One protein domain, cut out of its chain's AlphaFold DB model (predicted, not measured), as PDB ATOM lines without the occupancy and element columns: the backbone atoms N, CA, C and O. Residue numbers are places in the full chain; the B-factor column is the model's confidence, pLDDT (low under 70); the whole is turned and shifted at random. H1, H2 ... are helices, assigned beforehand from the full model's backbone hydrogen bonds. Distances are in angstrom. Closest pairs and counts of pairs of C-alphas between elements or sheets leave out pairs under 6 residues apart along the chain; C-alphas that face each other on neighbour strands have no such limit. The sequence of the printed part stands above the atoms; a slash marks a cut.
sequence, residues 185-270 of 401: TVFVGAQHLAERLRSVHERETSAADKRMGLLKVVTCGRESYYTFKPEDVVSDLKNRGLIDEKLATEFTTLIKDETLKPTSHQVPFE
ATOM      1  N   THR A 185     -14.445 -15.185  66.472       91.56
ATOM      2  CA  THR A 185     -14.564 -13.756  66.131       91.56
ATOM      3  C   THR A 185     -14.736 -13.540  64.630       91.56
ATOM      4  O   THR A 185     -15.517 -12.682  64.218       91.56
ATOM      5  N   VAL A 186     -14.074 -14.359  63.805       92.19
ATOM      6  CA  VAL A 186     -14.237 -14.336  62.344       92.19
ATOM      7  C   VAL A 186     -15.657 -14.745  61.953       92.19
ATOM      8  O   VAL A 186     -16.263 -14.114  61.088       92.19
ATOM      9  N   PHE A 187     -16.213 -15.770  62.600       94.44
ATOM     10  CA  PHE A 187     -17.576 -16.225  62.340       94.44
ATOM     11  C   PHE A 187     -18.628 -15.181  62.741       94.44
ATOM     12  O   PHE A 187     -19.504 -14.867  61.937       94.44
ATOM     13  N   VAL A 188     -18.499 -14.576  63.926       95.06
ATOM     14  CA  VAL A 188     -19.379 -13.482  64.381       95.06
ATOM     15  C   VAL A 188     -19.288 -12.278  63.437       95.06
ATOM     16  O   VAL A 188     -20.306 -11.701  63.052       95.06
ATOM     17  N   GLY A 189     -18.079 -11.929  62.988       94.44
ATOM     18  CA  GLY A 189     -17.879 -10.885  61.983       94.44
ATOM     19  C   GLY A 189     -18.595 -11.190  60.662       94.44
ATOM     20  O   GLY A 189     -19.267 -10.318  60.110       94.44
ATOM     21  N   ALA A 190     -18.508 -12.434  60.186       96.06
ATOM     22  CA  ALA A 190     -19.193 -12.885  58.977       96.06
ATOM     23  C   ALA A 190     -20.726 -12.859  59.128       96.06
ATOM     24  O   ALA A 190     -21.421 -12.439  58.200       96.06
ATOM     25  N   GLN A 191     -21.259 -13.231  60.299       97.12
ATOM     26  CA  GLN A 191     -22.693 -13.139  60.603       97.12
ATOM     27  C   GLN A 191     -23.197 -11.696  60.530       97.12
ATOM     28  O   GLN A 191     -24.146 -11.416  59.800       97.12
ATOM     29  N   HIS A 192     -22.519 -10.763  61.201       96.81
ATOM     30  CA  HIS A 192     -22.890  -9.349  61.144       96.81
ATOM     31  C   HIS A 192     -22.790  -8.769  59.732       96.81
ATOM     32  O   HIS A 192     -23.591  -7.914  59.346       96.81
ATOM     33  N   LEU A 193     -21.817  -9.222  58.937       96.88
ATOM     34  CA  LEU A 193     -21.714  -8.807  57.543       96.88
ATOM     35  C   LEU A 193     -22.914  -9.323  56.738       96.88
ATOM     36  O   LEU A 193     -23.547  -8.535  56.037       96.88
ATOM     37  N   ALA A 194     -23.294 -10.592  56.904       97.38
ATOM     38  CA  ALA A 194     -24.470 -11.174  56.259       97.38
ATOM     39  C   ALA A 194     -25.782 -10.467  56.653       97.38
ATOM     40  O   ALA A 194     -26.593 -10.158  55.782       97.38
ATOM     41  N   GLU A 195     -25.979 -10.135  57.931       97.62
ATOM     42  CA  GLU A 195     -27.142  -9.366  58.407       97.62
ATOM     43  C   GLU A 195     -27.228  -7.986  57.744       97.62
ATOM     44  O   GLU A 195     -28.285  -7.570  57.265       97.62
ATOM     45  N   ARG A 196     -26.096  -7.277  57.662       97.31
ATOM     46  CA  ARG A 196     -26.032  -5.969  56.999       97.31
ATOM     47  C   ARG A 196     -26.340  -6.077  55.512       97.31
ATOM     48  O   ARG A 196     -27.003  -5.192  54.977       97.31
ATOM     49  N   LEU A 197     -25.888  -7.142  54.857       97.00
ATOM     50  CA  LEU A 197     -26.194  -7.402  53.456       97.00
ATOM     51  C   LEU A 197     -27.689  -7.659  53.234       97.00
ATOM     52  O   LEU A 197     -28.270  -7.051  52.336       97.00
ATOM     53  N   ARG A 198     -28.339  -8.459  54.090       97.44
ATOM     54  CA  ARG A 198     -29.804  -8.636  54.052       97.44
ATOM     55  C   ARG A 198     -30.532  -7.304  54.227       97.44
ATOM     56  O   ARG A 198     -31.375  -6.965  53.405       97.44
ATOM     57  N   SER A 199     -30.110  -6.484  55.192       97.38
ATOM     58  CA  SER A 199     -30.678  -5.142  55.391       97.38
ATOM     59  C   SER A 199     -30.501  -4.226  54.172       97.38
ATOM     60  O   SER A 199     -31.356  -3.381  53.921       97.38
ATOM     61  N   VAL A 200     -29.413  -4.348  53.404       96.75
ATOM     62  CA  VAL A 200     -29.242  -3.595  52.146       96.75
ATOM     63  C   VAL A 200     -30.206  -4.095  51.071       96.75
ATOM     64  O   VAL A 200     -30.768  -3.280  50.342       96.75
ATOM     65  N   HIS A 201     -30.420  -5.407  50.978       96.44
ATOM     66  CA  HIS A 201     -31.333  -6.004  50.005       96.44
ATOM     67  C   HIS A 201     -32.804  -5.639  50.273       96.44
ATOM     68  O   HIS A 201     -33.505  -5.250  49.335       96.44
ATOM     69  N   GLU A 202     -33.230  -5.695  51.540       96.69
ATOM     70  CA  GLU A 202     -34.598  -5.399  52.003       96.69
ATOM     71  C   GLU A 202     -35.014  -3.934  51.807       96.69
ATOM     72  O   GLU A 202     -36.201  -3.628  51.727       96.69
ATOM     73  N   ARG A 203     -34.059  -3.003  51.711       94.12
ATOM     74  CA  ARG A 203     -34.376  -1.592  51.458       94.12
ATOM     75  C   ARG A 203     -34.936  -1.420  50.050       94.12
ATOM     76  O   ARG A 203     -34.260  -1.726  49.066       94.12
ATOM     77  N   GLU A 204     -36.116  -0.825  49.938       89.25
ATOM     78  CA  GLU A 204     -36.707  -0.385  48.668       89.25
ATOM     79  C   GLU A 204     -35.941   0.829  48.112       89.25
ATOM     80  O   GLU A 204     -36.317   1.983  48.280       89.25
ATOM     81  N   THR A 205     -34.791   0.560  47.498       92.50
ATOM     82  CA  THR A 205     -33.881   1.560  46.921       92.50
ATOM     83  C   THR A 205     -33.527   1.199  45.482       92.50
ATOM     84  O   THR A 205     -33.696   0.050  45.063       92.50
ATOM     85  N   SER A 206     -33.046   2.182  44.716       94.38
ATOM     86  CA  SER A 206     -32.588   1.978  43.336       94.38
ATOM     87  C   SER A 206     -31.479   0.922  43.265       94.38
ATOM     88  O   SER A 206     -30.676   0.793  44.190       94.38
ATOM     89  N   ALA A 207     -31.380   0.188  42.151       93.19
ATOM     90  CA  ALA A 207     -30.334  -0.817  41.940       93.19
ATOM     91  C   ALA A 207     -28.913  -0.232  42.096       93.19
ATOM     92  O   ALA A 207     -28.033  -0.886  42.658       93.19
ATOM     93  N   ALA A 208     -28.712   1.028  41.689       92.12
ATOM     94  CA  ALA A 208     -27.450   1.744  41.873       92.12
ATOM     95  C   ALA A 208     -27.126   1.986  43.361       92.12
ATOM     96  O   ALA A 208     -25.998   1.759  43.806       92.12
ATOM     97  N   ASP A 209     -28.125   2.376  44.157       93.31
ATOM     98  CA  ASP A 209     -27.967   2.588  45.599       93.31
ATOM     99  C   ASP A 209     -27.734   1.271  46.339       93.31
ATOM    100  O   ASP A 209     -26.880   1.209  47.226       93.31
ATOM    101  N   LYS A 210     -28.429   0.199  45.935       95.25
ATOM    102  CA  LYS A 210     -28.197  -1.155  46.454       95.25
ATOM    103  C   LYS A 210     -26.772  -1.611  46.174       95.25
ATOM    104  O   LYS A 210     -26.095  -2.064  47.094       95.25
ATOM    105  N   ARG A 211     -26.278  -1.426  44.946       94.00
ATOM    106  CA  ARG A 211     -24.893  -1.742  44.567       94.00
ATOM    107  C   ARG A 211     -23.879  -0.943  45.387       94.00
ATOM    108  O   ARG A 211     -22.915  -1.507  45.895       94.00
ATOM    109  N   MET A 212     -24.099   0.358  45.568       92.69
ATOM    110  CA  MET A 212     -23.223   1.198  46.390       92.69
ATOM    111  C   MET A 212     -23.259   0.790  47.872       92.69
ATOM    112  O   MET A 212     -22.218   0.737  48.527       92.69
ATOM    113  N   GLY A 213     -24.441   0.495  48.419       94.62
ATOM    114  CA  GLY A 213     -24.603  -0.010  49.783       94.62
ATOM    115  C   GLY A 213     -23.890  -1.348  49.982       94.62
ATOM    116  O   GLY A 213     -23.166  -1.515  50.962       94.62
ATOM    117  N   LEU A 214     -24.027  -2.251  49.011       95.44
ATOM    118  CA  LEU A 214     -23.366  -3.551  48.960       95.44
ATOM    119  C   LEU A 214     -21.840  -3.400  49.001       95.44
ATOM    120  O   LEU A 214     -21.192  -3.939  49.897       95.44
ATOM    121  N   LEU A 215     -21.273  -2.590  48.100       93.81
ATOM    122  CA  LEU A 215     -19.833  -2.319  48.057       93.81
ATOM    123  C   LEU A 215     -19.330  -1.685  49.358       93.81
ATOM    124  O   LEU A 215     -18.295  -2.100  49.877       93.81
ATOM    125  N   LYS A 216     -20.074  -0.738  49.944       94.44
ATOM    126  CA  LYS A 216     -19.720  -0.126  51.236       94.44
ATOM    127  C   LYS A 216     -19.726  -1.125  52.391       94.44
ATOM    128  O   LYS A 216     -18.892  -1.007  53.286       94.44
ATOM    129  N   VAL A 217     -20.658  -2.078  52.413       95.94
ATOM    130  CA  VAL A 217     -20.698  -3.116  53.455       95.94
ATOM    131  C   VAL A 217     -19.521  -4.076  53.296       95.94
ATOM    132  O   VAL A 217     -18.818  -4.309  54.274       95.94
ATOM    133  N   VAL A 218     -19.265  -4.562  52.078       94.62
ATOM    134  CA  VAL A 218     -18.210  -5.551  51.795       94.62
ATOM    135  C   VAL A 218     -16.803  -4.971  51.974       94.62
ATOM    136  O   VAL A 218     -15.933  -5.624  52.539       94.62
ATOM    137  N   THR A 219     -16.575  -3.723  51.560       92.44
ATOM    138  CA  THR A 219     -15.267  -3.046  51.694       92.44
ATOM    139  C   THR A 219     -15.111  -2.285  53.011       92.44
ATOM    140  O   THR A 219     -14.117  -1.585  53.209       92.44
ATOM    141  N   CYS A 220     -16.113  -2.329  53.898       88.81
ATOM    142  CA  CYS A 220     -16.196  -1.466  55.082       88.81
ATOM    143  C   CYS A 220     -16.023   0.038  54.763       88.81
ATOM    144  O   CYS A 220     -15.544   0.808  55.597       88.81
ATOM    145  N   GLY A 221     -16.396   0.461  53.549       86.69
ATOM    146  CA  GLY A 221     -16.244   1.831  53.053       86.69
ATOM    147  C   GLY A 221     -14.815   2.212  52.656       86.69
ATOM    148  O   GLY A 221     -14.522   3.400  52.543       86.69
ATOM    149  N   ARG A 222     -13.918   1.235  52.477       84.44
ATOM    150  CA  ARG A 222     -12.515   1.442  52.098       84.44
ATOM    151  C   ARG A 222     -12.172   0.646  50.841       84.44
ATOM    152  O   ARG A 222     -11.490  -0.372  50.906       84.44
ATOM    153  N   GLU A 223     -12.624   1.140  49.695       75.94
ATOM    154  CA  GLU A 223     -12.466   0.472  48.394       75.94
ATOM    155  C   GLU A 223     -10.996   0.233  48.002       75.94
ATOM    156  O   GLU A 223     -10.700  -0.739  47.321       75.94
ATOM    157  N   SER A 224     -10.062   1.068  48.475       77.75
ATOM    158  CA  SER A 224      -8.635   0.980  48.120       77.75
ATOM    159  C   SER A 224      -7.763   0.227  49.128       77.75
ATOM    160  O   SER A 224      -6.566   0.091  48.903       77.75
ATOM    161  N   TYR A 225      -8.312  -0.194  50.272       74.38
ATOM    162  CA  TYR A 225      -7.490  -0.715  51.373       74.38
ATOM    163  C   TYR A 225      -7.335  -2.238  51.351       74.38
ATOM    164  O   TYR A 225      -6.411  -2.778  51.953       74.38
ATOM    165  N   TYR A 226      -8.242  -2.937  50.677       79.56
ATOM    166  CA  TYR A 226      -8.289  -4.390  50.674       79.56
ATOM    167  C   TYR A 226      -7.954  -4.944  49.290       79.56
ATOM    168  O   TYR A 226      -8.363  -4.388  48.277       79.56
ATOM    169  N   THR A 227      -7.214  -6.051  49.254       83.75
ATOM    170  CA  THR A 227      -6.795  -6.729  48.015       83.75
ATOM    171  C   THR A 227      -7.781  -7.795  47.537       83.75
ATOM    172  O   THR A 227      -7.595  -8.355  46.458       83.75
ATOM    173  N   PHE A 228      -8.818  -8.100  48.323       89.88
ATOM    174  CA  PHE A 228      -9.832  -9.085  47.950       89.88
ATOM    175  C   PHE A 228     -10.865  -8.488  46.994       89.88
ATOM    176  O   PHE A 228     -11.186  -7.297  47.068       89.88
ATOM    177  N   LYS A 229     -11.430  -9.325  46.119       92.75
ATOM    178  CA  LYS A 229     -12.529  -8.905  45.254       92.75
ATOM    179  C   LYS A 229     -13.855  -9.000  46.023       92.75
ATOM    180  O   LYS A 229     -14.046  -9.959  46.773       92.75
ATOM    181  N   PRO A 230     -14.789  -8.040  45.886       94.25
ATOM    182  CA  PRO A 230     -16.073  -8.091  46.588       94.25
ATOM    183  C   PRO A 230     -16.875  -9.375  46.329       94.25
ATOM    184  O   PRO A 230     -17.601  -9.842  47.206       94.25
ATOM    185  N   GLU A 231     -16.718  -9.971  45.147       95.62
ATOM    186  CA  GLU A 231     -17.330 -11.244  44.766       95.62
ATOM    187  C   GLU A 231     -16.833 -12.412  45.627       95.62
ATOM    188  O   GLU A 231     -17.614 -13.310  45.954       95.62
ATOM    189  N   ASP A 232     -15.562 -12.388  46.037       96.50
ATOM    190  CA  ASP A 232     -14.962 -13.439  46.863       96.50
ATOM    191  C   ASP A 232     -15.600 -13.452  48.257       96.50
ATOM    192  O   ASP A 232     -15.886 -14.516  48.802       96.50
ATOM    193  N   VAL A 233     -15.909 -12.273  48.807       96.00
ATOM    194  CA  VAL A 233     -16.577 -12.143  50.113       96.00
ATOM    195  C   VAL A 233     -18.010 -12.664  50.052       96.00
ATOM    196  O   VAL A 233     -18.439 -13.396  50.940       96.00
ATOM    197  N   VAL A 234     -18.761 -12.333  48.996       97.12
ATOM    198  CA  VAL A 234     -20.129 -12.856  48.815       97.12
ATOM    199  C   VAL A 234     -20.105 -14.380  48.651       97.12
ATOM    200  O   VAL A 234     -20.953 -15.076  49.212       97.12
ATOM    201  N   SER A 235     -19.104 -14.904  47.940       97.06
ATOM    202  CA  SER A 235     -18.914 -16.344  47.742       97.06
ATOM    203  C   SER A 235     -18.533 -17.057  49.044       97.06
ATOM    204  O   SER A 235     -19.086 -18.114  49.338       97.06
ATOM    205  N   ASP A 236     -17.664 -16.464  49.870       96.88
ATOM    206  CA  ASP A 236     -17.312 -16.980  51.201       96.88
ATOM    207  C   ASP A 236     -18.539 -17.040  52.127       96.88
ATOM    208  O   ASP A 236     -18.793 -18.062  52.762       96.88
ATOM    209  N   LEU A 237     -19.378 -15.999  52.146       97.38
ATOM    210  CA  LEU A 237     -20.605 -15.991  52.955       97.38
ATOM    211  C   LEU A 237     -21.643 -17.016  52.484       97.38
ATOM    212  O   LEU A 237     -22.325 -17.614  53.322       97.38
ATOM    213  N   LYS A 238     -21.743 -17.242  51.167       97.75
ATOM    214  CA  LYS A 238     -22.548 -18.329  50.591       97.75
ATOM    215  C   LYS A 238     -22.013 -19.687  51.049       97.75
ATOM    216  O   LYS A 238     -22.781 -20.506  51.543       97.75
ATOM    217  N   ASN A 239     -20.703 -19.914  50.936       97.25
ATOM    218  CA  ASN A 239     -20.068 -21.181  51.314       97.25
ATOM    219  C   ASN A 239     -20.215 -21.486  52.813       97.25
ATOM    220  O   ASN A 239     -20.310 -22.647  53.200       97.25
ATOM    221  N   ARG A 240     -20.289 -20.449  53.654       96.62
ATOM    222  CA  ARG A 240     -20.567 -20.562  55.096       96.62
ATOM    223  C   ARG A 240     -22.049 -20.766  55.437       96.62
ATOM    224  O   ARG A 240     -22.367 -20.911  56.613       96.62
ATOM    225  N   GLY A 241     -22.955 -20.732  54.457       97.00
ATOM    226  CA  GLY A 241     -24.399 -20.868  54.676       97.00
ATOM    227  C   GLY A 241     -25.038 -19.685  55.414       97.00
ATOM    228  O   GLY A 241     -26.094 -19.836  56.018       97.00
ATOM    229  N   LEU A 242     -24.397 -18.510  55.405       97.94
ATOM    230  CA  LEU A 242     -24.910 -17.309  56.083       97.94
ATOM    231  C   LEU A 242     -25.868 -16.491  55.202       97.94
ATOM    232  O   LEU A 242     -26.608 -15.635  55.707       97.94
ATOM    233  N   ILE A 243     -25.823 -16.739  53.891       97.44
ATOM    234  CA  ILE A 243     -26.601 -16.069  52.853       97.44
ATOM    235  C   ILE A 243     -27.195 -17.115  51.906       97.44
ATOM    236  O   ILE A 243     -26.504 -18.048  51.497       97.44
ATOM    237  N   ASP A 244     -28.455 -16.913  51.520       97.75
ATOM    238  CA  ASP A 244     -29.159 -17.765  50.564       97.75
ATOM    239  C   ASP A 244     -28.543 -17.691  49.162       97.75
ATOM    240  O   ASP A 244     -28.099 -16.638  48.700       97.75
ATOM    241  N   GLU A 245     -28.590 -18.802  48.427       97.62
ATOM    242  CA  GLU A 245     -28.009 -18.894  47.085       97.62
ATOM    243  C   GLU A 245     -28.589 -17.861  46.107       97.62
ATOM    244  O   GLU A 245     -27.837 -17.239  45.356       97.62
ATOM    245  N   LYS A 246     -29.903 -17.617  46.168       97.75
ATOM    246  CA  LYS A 246     -30.579 -16.607  45.338       97.75
ATOM    247  C   LYS A 246     -30.007 -15.210  45.593       97.75
ATOM    248  O   LYS A 246     -29.580 -14.530  44.662       97.75
ATOM    249  N   LEU A 247     -29.896 -14.832  46.864       97.12
ATOM    250  CA  LEU A 247     -29.403 -13.523  47.284       97.12
ATOM    251  C   LEU A 247     -27.919 -13.335  46.921       97.12
ATOM    252  O   LEU A 247     -27.515 -12.271  46.452       97.12
ATOM    253  N   ALA A 248     -27.112 -14.395  47.033       97.75
ATOM    254  CA  ALA A 248     -25.723 -14.384  46.580       97.75
ATOM    255  C   ALA A 248     -25.605 -14.177  45.056       97.75
ATOM    256  O   ALA A 248     -24.748 -13.405  44.609       97.75
ATOM    257  N   THR A 249     -26.464 -14.816  44.249       97.69
ATOM    258  CA  THR A 249     -26.472 -14.607  42.789       97.69
ATOM    259  C   THR A 249     -26.871 -13.185  42.415       97.69
ATOM    260  O   THR A 249     -26.200 -12.565  41.591       97.69
ATOM    261  N   GLU A 250     -27.881 -12.616  43.073       96.88
ATOM    262  CA  GLU A 250     -28.299 -11.231  42.845       96.88
ATOM    263  C   GLU A 250     -27.188 -10.235  43.183       96.88
ATOM    264  O   GLU A 250     -26.865  -9.372  42.367       96.88
ATOM    265  N   PHE A 251     -26.533 -10.384  44.339       97.25
ATOM    266  CA  PHE A 251     -25.407  -9.526  44.711       97.25
ATOM    267  C   PHE A 251     -24.228  -9.651  43.759       97.25
ATOM    268  O   PHE A 251     -23.656  -8.637  43.367       97.25
ATOM    269  N   THR A 252     -23.887 -10.867  43.340       97.00
ATOM    270  CA  THR A 252     -22.811 -11.076  42.362       97.00
ATOM    271  C   THR A 252     -23.144 -10.399  41.030       97.00
ATOM    272  O   THR A 252     -22.265  -9.813  40.400       97.00
ATOM    273  N   THR A 253     -24.413 -10.431  40.620       97.19
ATOM    274  CA  THR A 253     -24.885  -9.776  39.391       97.19
ATOM    275  C   THR A 253     -24.822  -8.252  39.526       97.19
ATOM    276  O   THR A 253     -24.272  -7.591  38.652       97.19
ATOM    277  N   LEU A 254     -25.270  -7.699  40.660       95.94
ATOM    278  CA  LEU A 254     -25.186  -6.265  40.963       95.94
ATOM    279  C   LEU A 254     -23.743  -5.748  41.026       95.94
ATOM    280  O   LEU A 254     -23.472  -4.640  40.569       95.94
ATOM    281  N   ILE A 255     -22.806  -6.515  41.592       94.50
ATOM    282  CA  ILE A 255     -21.390  -6.114  41.667       94.50
ATOM    283  C   ILE A 255     -20.789  -6.019  40.258       94.50
ATOM    284  O   ILE A 255     -20.144  -5.012  39.941       94.50
ATOM    285  N   LYS A 256     -21.053  -7.035  39.423       95.06
ATOM    286  CA  LYS A 256     -20.559  -7.145  38.042       95.06
ATOM    287  C   LYS A 256     -21.212  -6.169  37.073       95.06
ATOM    288  O   LYS A 256     -20.618  -5.877  36.040       95.06
ATOM    289  N   ASP A 257     -22.407  -5.679  37.382       93.50
ATOM    290  CA  ASP A 257     -23.079  -4.693  36.548       93.50
ATOM    291  C   ASP A 257     -22.335  -3.350  36.608       93.50
ATOM    292  O   ASP A 257     -22.466  -2.553  37.543       93.50
ATOM    293  N   GLU A 258     -21.489  -3.124  35.603       85.62
ATOM    294  CA  GLU A 258     -20.700  -1.905  35.483       85.62
ATOM    295  C   GLU A 258     -21.541  -0.695  35.085       85.62
ATOM    296  O   GLU A 258     -21.122   0.431  35.349       85.62
ATOM    297  N   THR A 259     -22.732  -0.901  34.517       86.62
ATOM    298  CA  THR A 259     -23.631   0.198  34.137       86.62
ATOM    299  C   THR A 259     -24.189   0.919  35.363       86.62
ATOM    300  O   THR A 259     -24.497   2.107  35.311       86.62
ATOM    301  N   LEU A 260     -24.246   0.207  36.493       82.00
ATOM    302  CA  LEU A 260     -24.649   0.710  37.803       82.00
ATOM    303  C   LEU A 260     -23.478   1.257  38.620       82.00
ATOM    304  O   LEU A 260     -23.678   1.647  39.779       82.00
ATOM    305  N   LYS A 261     -22.245   1.278  38.084       78.50
ATOM    306  CA  LYS A 261     -21.201   2.091  38.713       78.50
ATOM    307  C   LYS A 261     -21.776   3.496  38.784       78.50
ATOM    308  O   LYS A 261     -22.211   3.991  37.742       78.50
ATOM    309  N   PRO A 262     -21.837   4.122  39.981       70.12
ATOM    310  CA  PRO A 262     -22.169   5.528  40.020       70.12
ATOM    311  C   PRO A 262     -21.210   6.143  39.021       70.12
ATOM    312  O   PRO A 262     -20.002   5.898  39.117       70.12
ATOM    313  N   THR A 263     -21.750   6.821  38.011       61.06
ATOM    314  CA  THR A 263     -20.978   7.717  37.174       61.06
ATOM    315  C   THR A 263     -20.457   8.707  38.186       61.06
ATOM    316  O   THR A 263     -21.106   9.697  38.517       61.06
ATOM    317  N   SER A 264     -19.328   8.370  38.818       58.03
ATOM    318  CA  SER A 264     -18.556   9.326  39.551       58.03
ATOM    319  C   SER A 264     -18.415  10.381  38.492       58.03
ATOM    320  O   SER A 264     -17.878  10.100  37.415       58.03
ATOM    321  N   HIS A 265     -18.987  11.549  38.737       52.72
ATOM    322  CA  HIS A 265     -18.521  12.741  38.085       52.72
ATOM    323  C   HIS A 265     -17.059  12.867  38.544       52.72
ATOM    324  O   HIS A 265     -16.725  13.679  39.401       52.72
ATOM    325  N   GLN A 266     -16.190  11.981  38.039       57.16
ATOM    326  CA  GLN A 266     -14.818  12.259  37.727       57.16
ATOM    327  C   GLN A 266     -14.988  13.413  36.771       57.16
ATOM    328  O   GLN A 266     -15.214  13.242  35.578       57.16
ATOM    329  N   VAL A 267     -15.056  14.589  37.388       60.06
ATOM    330  CA  VAL A 267     -14.782  15.858  36.761       60.06
ATOM    331  C   VAL A 267     -13.605  15.536  35.844       60.06
ATOM    332  O   VAL A 267     -12.581  15.084  36.379       60.06
ATOM    333  N   PRO A 268     -13.791  15.588  34.511       82.00
ATOM    334  CA  PRO A 268     -12.748  15.236  33.564       82.00
ATOM    335  C   PRO A 268     -11.437  15.848  34.032       82.00
ATOM    336  O   PRO A 268     -11.443  16.947  34.585       82.00
ATOM    337  N   PHE A 269     -10.327  15.129  33.881       71.19
ATOM    338  CA  PHE A 269      -9.049  15.554  34.459       71.19
ATOM    339  C   PHE A 269      -8.723  17.028  34.143       71.19
ATOM    340  O   PHE A 269      -8.236  17.755  35.005       71.19
ATOM    341  N   GLU A 270      -9.112  17.487  32.954       87.44
ATOM    342  CA  GLU A 270      -9.053  18.881  32.507       87.44
ATOM    343  C   GLU A 270      -9.910  19.839  33.358       87.44
ATOM    344  O   GLU A 270      -9.394  20.825  33.878       87.44
TER     345      GLU A 270
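AT A GLANCE: This is residues 185 to 270 of the 401 residues of the protein "Hypothetical protein" of Symbiodinium pilosum (UniProt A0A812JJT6). Two helical hairpins, H1 with H2 and H3 with H4, pack crosswise as two layers, and residues 264 to 270 stick out as a tail. The printed part has 86 residues with four named helices, H1 to H4 in order, and no named strand: all helix. It is compact, with a radius of gyration of the C-alphas of 13.6 A and spans of 47 by 28 by 17 A.

IN THESE COORDINATES: H1, residues 185 to 202, begins at C-alpha 185 (-14.564, -13.756, 66.131) and is 25.9 A long. H2, residues 207 to 218, H3, residues 230 to 239, and H4, residues 245 to 256, measure 16.3 A, 14.5 A and 16.6 A; C-alpha 256 is at (-20.559, -7.145, 38.042).

HOW THE PARTS SIT: H2, the hub, touches H1 at a shallow tilt of 10 degrees, opposite ways; closest are the C-alphas of Val 200 and Lys 210, 6.3 A. H2 and H4 touch about perpendicular, 79 degrees, closest at C-alphas 211 and 254, 5.8 A. H3 and H4 touch at 7 degrees, a shallow tilt, opposite ways, closest at C-alphas 231 and 252, 6.0 A. Every O i to N i+4 pair is within hydrogen-bond range in H1 to H4.

THE WHOLE: The printed part has no cut. The link H2 to H3 is long. Residues 263 to 267 are under pLDDT 70.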